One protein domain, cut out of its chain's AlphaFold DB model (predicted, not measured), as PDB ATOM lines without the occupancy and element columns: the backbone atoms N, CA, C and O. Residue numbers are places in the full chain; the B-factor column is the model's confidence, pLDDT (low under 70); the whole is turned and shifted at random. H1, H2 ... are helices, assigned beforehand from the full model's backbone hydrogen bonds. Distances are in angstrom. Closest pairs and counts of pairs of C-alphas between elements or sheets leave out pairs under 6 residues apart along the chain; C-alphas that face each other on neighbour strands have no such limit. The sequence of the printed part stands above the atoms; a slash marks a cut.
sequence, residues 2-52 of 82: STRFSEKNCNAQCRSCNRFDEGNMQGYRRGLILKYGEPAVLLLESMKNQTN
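This is residues 2 to 52 of the 82 residues of the protein "Bacteriophage Lambda NinG family protein" of Bacteroides fragilis str. S36L11 (UniProt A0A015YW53). H2 and H3 make a V closed at Gly 37, and short H1 sits beyond the open end of H2. Residues 2 to 14, with no named element, run from near the far end of H3 across the mouth of the V to H1. The 51 printed residues hold three named helices, H1, H2, H3 in order, and no named strand: all helix. The whole is compact, with a radius of gyration of the C-alphas of 11.0 A and spans of 27 by 24 by 16 A.

Start at H2, residues 25 to 36, which touches H3, residues 38 to 47, with residues 29 to 33 alone. Their closest C-alphas, of Ile 33 and Val 41, are 6.4 A apart. They run opposite ways at a steep tilt of 56 degrees. H1, residues 15 to 20, is apart from both. In H1, H2 and H3 every O i to N i+4 pair is within hydrogen-bond range.

Find C-alpha 25 at (272.444, 319.540, 426.902); from there H2 runs 15.9 A to C-alpha 36. H3 runs 14.4 A to C-alpha 47 at (269.569, 315.694, 442.068). H1 begins at C-alpha 15, (285.451, 321.429, 422.573), and spans 8.2 A.

The farthest C-alphas, of Ser 16 and Thr 51, are 29.3 A apart. The printed part has no cut, both links are tight, and no printed residue is under pLDDT 70.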
ATOM      1  N   SER A   2     275.192 320.388 442.054       88.62
ATOM      2  CA  SER A   2     275.292 319.209 442.938       88.62
ATOM      3  C   SER A   2     275.920 317.988 442.281       88.62
ATOM      4  O   SER A   2     276.607 317.216 442.943       88.62
ATOM      5  N   THR A   3     275.694 317.821 440.980       92.31
ATOM      6  CA  THR A   3     276.089 316.638 440.210       92.31
ATOM      7  C   THR A   3     277.414 316.817 439.466       92.31
ATOM      8  O   THR A   3     277.783 315.960 438.671       92.31
ATOM      9  N   ARG A   4     278.157 317.909 439.697       88.12
ATOM     10  CA  ARG A   4     279.387 318.237 438.945       88.12
ATOM     11  C   ARG A   4     280.467 317.160 439.039       88.12
ATOM     12  O   ARG A   4     281.123 316.881 438.044       88.12
ATOM     13  N   PHE A   5     280.638 316.580 440.223       90.50
ATOM     14  CA  PHE A   5     281.653 315.555 440.494       90.50
ATOM     15  C   PHE A   5     281.079 314.134 440.517       90.50
ATOM     16  O   PHE A   5     281.771 313.201 440.905       90.50
ATOM     17  N   SER A   6     279.816 313.951 440.120       92.38
ATOM     18  CA  SER A   6     279.250 312.611 439.974       92.38
ATOM     19  C   SER A   6     279.920 311.903 438.799       92.38
ATOM     20  O   SER A   6     279.899 312.424 437.687       92.38
ATOM     21  N   GLU A   7     280.446 310.698 439.009       92.88
ATOM     22  CA  GLU A   7     281.088 309.884 437.962       92.88
ATOM     23  C   GLU A   7     280.171 309.644 436.750       92.88
ATOM     24  O   GLU A   7     280.618 309.609 435.604       92.88
ATOM     25  N   LYS A   8     278.854 309.549 436.979       94.38
ATOM     26  CA  LYS A   8     277.867 309.374 435.905       94.38
ATOM     27  C   LYS A   8     277.617 310.660 435.115       94.38
ATOM     28  O   LYS A   8     277.253 310.586 433.946       94.38
ATOM     29  N   ASN A   9     277.851 311.827 435.714       94.00
ATOM     30  CA  ASN A   9     277.659 313.134 435.082       94.00
ATOM     31  C   ASN A   9     278.976 313.812 434.654       94.00
ATOM     32  O   ASN A   9     278.940 314.867 434.026       94.00
ATOM     33  N   CYS A  10     280.133 313.226 434.965       92.75
ATOM     34  CA  CYS A  10     281.444 313.734 434.578       92.75
ATOM     35  C   CYS A  10     281.966 312.951 433.367       92.75
ATOM     36  O   CYS A  10     282.650 311.939 433.503       92.75
ATOM     37  N   ASN A  11     281.611 313.397 432.160       92.69
ATOM     38  CA  ASN A  11     282.040 312.758 430.918       92.69
ATOM     39  C   ASN A  11     282.694 313.782 429.985       92.69
ATOM     40  O   ASN A  11     282.322 314.956 429.967       92.69
ATOM     41  N   ALA A  12     283.660 313.326 429.187       91.31
ATOM     42  CA  ALA A  12     284.287 314.164 428.174       91.31
ATOM     43  C   ALA A  12     283.276 314.543 427.081       91.31
ATOM     44  O   ALA A  12     282.469 313.723 426.645       91.31
ATOM     45  N   GLN A  13     283.362 315.787 426.624       91.31
ATOM     46  CA  GLN A  13     282.575 316.321 425.519       91.31
ATOM     47  C   GLN A  13     283.481 317.074 424.549       91.31
ATOM     48  O   GLN A  13     284.601 317.469 424.886       91.31
ATOM     49  N   CYS A  14     282.982 317.279 423.332       93.31
ATOM     50  CA  CYS A  14     283.715 317.991 422.300       93.31
ATOM     51  C   CYS A  14     283.971 319.457 422.699       93.31
ATOM     52  O   CYS A  14     283.178 320.077 423.411       93.31
ATOM     53  N   ARG A  15     285.085 320.042 422.229       93.69
ATOM     54  CA  ARG A  15     285.451 321.429 422.573       93.69
ATOM     55  C   ARG A  15     284.376 322.430 422.148       93.69
ATOM     56  O   ARG A  15     284.107 323.361 422.900       93.69
ATOM     57  N   SER A  16     283.790 322.263 420.959       95.69
ATOM     58  CA  SER A  16     282.741 323.166 420.480       95.69
ATOM     59  C   SER A  16     281.473 323.057 421.319       95.69
ATOM     60  O   SER A  16     280.953 324.084 421.736       95.69
ATOM     61  N   CYS A  17     281.064 321.833 421.660       94.75
ATOM     62  CA  CYS A  17     279.944 321.530 422.547       94.75
ATOM     63  C   CYS A  17     280.082 322.302 423.869       94.75
ATOM     64  O   CYS A  17     279.214 323.080 424.247       94.75
ATOM     65  N   ASN A  18     281.233 322.151 424.534       91.81
ATOM     66  CA  ASN A  18     281.484 322.765 425.839       91.81
ATOM     67  C   ASN A  18     281.630 324.291 425.802       91.81
ATOM     68  O   ASN A  18     281.386 324.939 426.815       91.81
ATOM     69  N   ARG A  19     282.091 324.867 424.685       93.38
ATOM     70  CA  ARG A  19     282.459 326.292 424.617       93.38
ATOM     71  C   ARG A  19     281.437 327.171 423.900       93.38
ATOM     72  O   ARG A  19     281.374 328.354 424.209       93.38
ATOM     73  N   PHE A  20     280.701 326.620 422.940       94.06
ATOM     74  CA  PHE A  20     279.819 327.383 422.053       94.06
ATOM     75  C   PHE A  20     278.363 326.909 422.076       94.06
ATOM     76  O   PHE A  20     277.501 327.682 421.686       94.06
ATOM     77  N   ASP A  21     278.090 325.683 422.532       93.00
ATOM     78  CA  ASP A  21     276.743 325.084 422.534       93.00
ATOM     79  C   ASP A  21     276.242 324.790 423.958       93.00
ATOM     80  O   ASP A  21     275.464 323.870 424.183       93.00
ATOM     81  N   GLU A  22     276.773 325.509 424.954       90.69
ATOM     82  CA  GLU A  22     276.372 325.384 426.366       90.69
ATOM     83  C   GLU A  22     276.385 323.932 426.892       90.69
ATOM     84  O   GLU A  22     275.557 323.517 427.702       90.69
ATOM     85  N   GLY A  23     277.344 323.128 426.416       89.94
ATOM     86  CA  GLY A  23     277.477 321.716 426.776       89.94
ATOM     87  C   GLY A  23     276.516 320.776 426.044       89.94
ATOM     88  O   GLY A  23     276.386 319.630 426.474       89.94
ATOM     89  N   ASN A  24     275.855 321.244 424.976       95.25
ATOM     90  CA  ASN A  24     274.911 320.507 424.133       95.25
ATOM     91  C   ASN A  24     273.968 319.631 424.968       95.25
ATOM     92  O   ASN A  24     273.978 318.403 424.868       95.25
ATOM     93  N   MET A  25     273.183 320.252 425.850       92.75
ATOM     94  CA  MET A  25     272.444 319.540 426.902       92.75
ATOM     95  C   MET A  25     271.564 318.394 426.377       92.75
ATOM     96  O   MET A  25     271.503 317.329 426.990       92.75
ATOM     97  N   GLN A  26     270.929 318.574 425.216       94.88
ATOM     98  CA  GLN A  26     270.086 317.547 424.594       94.88
ATOM     99  C   GLN A  26     270.916 316.374 424.057       94.88
ATOM    100  O   GLN A  26     270.577 315.208 424.279       94.88
ATOM    101  N   GLY A  27     272.027 316.665 423.371       96.06
ATOM    102  CA  GLY A  27     272.969 315.646 422.914       96.06
ATOM    103  C   GLY A  27     273.610 314.896 424.077       96.06
ATOM    104  O   GLY A  27     273.672 313.667 424.058       96.06
ATOM    105  N   TYR A  28     274.003 315.624 425.121       95.88
ATOM    106  CA  TYR A  28     274.594 315.066 426.324       95.88
ATOM    107  C   TYR A  28     273.631 314.119 427.043       95.88
ATOM    108  O   TYR A  28     274.005 312.984 427.335       95.88
ATOM    109  N   ARG A  29     272.365 314.525 427.231       96.19
ATOM    110  CA  ARG A  29     271.321 313.669 427.815       96.19
ATOM    111  C   ARG A  29     271.171 312.359 427.042       96.19
ATOM    112  O   ARG A  29     271.206 311.293 427.650       96.19
ATOM    113  N   ARG A  30     271.075 312.418 425.705       97.19
ATOM    114  CA  ARG A  30     271.011 311.212 424.853       97.19
ATOM    115  C   ARG A  30     272.228 310.308 425.049       97.19
ATOM    116  O   ARG A  30     272.067 309.102 425.203       97.19
ATOM    117  N   GLY A  31     273.428 310.885 425.101       96.50
ATOM    118  CA  GLY A  31     274.657 310.138 425.372       96.50
ATOM    119  C   GLY A  31     274.655 309.451 426.742       96.50
ATOM    120  O   GLY A  31     275.069 308.297 426.849       96.50
ATOM    121  N   LEU A  32     274.145 310.118 427.781       96.94
ATOM    122  CA  LEU A  32     274.024 309.530 429.116       96.94
ATOM    123  C   LEU A  32     273.033 308.362 429.155       96.94
ATOM    124  O   LEU A  32     273.331 307.354 429.790       96.94
ATOM    125  N   ILE A  33     271.898 308.461 428.456       98.06
ATOM    126  CA  ILE A  33     270.921 307.362 428.356       98.06
ATOM    127  C   ILE A  33     271.557 306.154 427.671       98.06
ATOM    128  O   ILE A  33     271.429 305.039 428.164       98.06
ATOM    129  N   LEU A  34     272.289 306.369 426.576       97.69
ATOM    130  CA  LEU A  34     272.984 305.287 425.875       97.69
ATOM    131  C   LEU A  34     274.061 304.623 426.746       97.69
ATOM    132  O   LEU A  34     274.268 303.418 426.649       97.69
ATOM    133  N   LYS A  35     274.744 305.397 427.599       97.00
ATOM    134  CA  LYS A  35     275.847 304.905 428.435       97.00
ATOM    135  C   LYS A  35     275.393 304.254 429.745       97.00
ATOM    136  O   LYS A  35     275.993 303.272 430.170       97.00
ATOM    137  N   TYR A  36     274.387 304.820 430.408       97.31
ATOM    138  CA  TYR A  36     273.985 304.450 431.773       97.31
ATOM    139  C   TYR A  36     272.501 304.081 431.913       97.31
ATOM    140  O   TYR A  36     272.094 303.625 432.983       97.31
ATOM    141  N   GLY A  37     271.695 304.273 430.868       97.88
ATOM    142  CA  GLY A  37     270.249 304.063 430.879       97.88
ATOM    143  C   GLY A  37     269.447 305.265 431.385       97.88
ATOM    144  O   GLY A  37     269.935 306.104 432.144       97.88
ATOM    145  N   GLU A  38     268.172 305.317 430.991       97.88
ATOM    146  CA  GLU A  38     267.220 306.367 431.396       97.88
ATOM    147  C   GLU A  38     267.084 306.510 432.928       97.88
ATOM    148  O   GLU A  38     267.141 307.644 433.409       97.88
ATOM    149  N   PRO A  39     266.996 305.428 433.737       98.00
ATOM    150  CA  PRO A  39     266.834 305.573 435.187       98.00
ATOM    151  C   PRO A  39     267.984 306.338 435.855       98.00
ATOM    152  O   PRO A  39     267.767 307.116 436.782       98.00
ATOM    153  N   ALA A  40     269.216 306.156 435.366       96.62
ATOM    154  CA  ALA A  40     270.376 306.872 435.884       96.62
ATOM    155  C   ALA A  40     270.310 308.372 435.561       96.62
ATOM    156  O   ALA A  40     270.700 309.196 436.387       96.62
ATOM    157  N   VAL A  41     269.797 308.726 434.380       97.25
ATOM    158  CA  VAL A  41     269.638 310.121 433.953       97.25
ATOM    159  C   VAL A  41     268.545 310.816 434.750       97.25
ATOM    160  O   VAL A  41     268.785 311.907 435.260       97.25
ATOM    161  N   LEU A  42     267.400 310.164 434.957       97.31
ATOM    162  CA  LEU A  42     266.320 310.704 435.786       97.31
ATOM    163  C   LEU A  42     266.786 310.974 437.224       97.31
ATOM    164  O   LEU A  42     266.473 312.021 437.797       97.31
ATOM    165  N   LEU A  43     267.601 310.077 437.792       95.75
ATOM    166  CA  LEU A  43     268.207 310.298 439.103       95.75
ATOM    167  C   LEU A  43     269.106 311.545 439.097       95.75
ATOM    168  O   LEU A  43     268.936 312.418 439.947       95.75
ATOM    169  N   LEU A  44     270.005 311.683 438.118       95.50
ATOM    170  CA  LEU A  44     270.863 312.869 437.987       95.50
ATOM    171  C   LEU A  44     270.055 314.167 437.839       95.50
ATOM    172  O   LEU A  44     270.388 315.178 438.462       95.50
ATOM    173  N   GLU A  45     268.986 314.143 437.046       94.94
ATOM    174  CA  GLU A  45     268.098 315.287 436.831       94.94
ATOM    175  C   GLU A  45     267.370 315.688 438.121       94.94
ATOM    176  O   GLU A  45     267.305 316.879 438.431       94.94
ATOM    177  N   SER A  46     266.901 314.717 438.913       94.94
ATOM    178  CA  SER A  46     266.276 314.972 440.220       94.94
ATOM    179  C   SER A  46     267.250 315.567 441.246       94.94
ATOM    180  O   SER A  46     266.868 316.391 442.078       94.94
ATOM    181  N   MET A  47     268.534 315.214 441.154       94.00
ATOM    182  CA  MET A  47     269.569 315.694 442.068       94.00
ATOM    183  C   MET A  47     270.103 317.085 441.703       94.00
ATOM    184  O   MET A  47     270.738 317.724 442.541       94.00
ATOM    185  N   LYS A  48     269.870 317.590 440.482       90.75
ATOM    186  CA  LYS A  48     270.575 318.765 439.917       90.75
ATOM    187  C   LYS A  48     270.463 320.062 440.737       90.75
ATOM    188  O   LYS A  48     271.383 320.884 440.727       90.75
ATOM    189  N   ASN A  49     269.345 320.223 441.447       92.44
ATOM    190  CA  ASN A  49     269.017 321.402 442.253       92.44
ATOM    191  C   ASN A  49     269.264 321.192 443.755       92.44
ATOM    192  O   ASN A  49     269.003 322.092 444.548       92.44
ATOM    193  N   GLN A  50     269.746 320.016 444.157       93.06
ATOM    194  CA  GLN A  50     270.066 319.746 445.552       93.06
ATOM    195  C   GLN A  50     271.298 320.548 445.989       93.06
ATOM    196  O   GLN A  50     272.174 320.885 445.186       93.06
ATOM    197  N   THR A  51     271.388 320.837 447.282       91.06
ATOM    198  CA  THR A  51     272.589 321.434 447.869       91.06
ATOM    199  C   THR A  51     273.563 320.320 448.221       91.06
ATOM    200  O   THR A  51     273.237 319.451 449.023       91.06
ATOM    201  N   ASN A  52     274.762 320.356 447.643       86.06
ATOM    202  CA  ASN A  52     275.842 319.440 447.997       86.06
ATOM    203  C   ASN A  52     276.876 320.188 448.854       86.06
ATOM    204  O   ASN A  52     277.382 321.226 448.426       86.06
TER     205      ASN A  52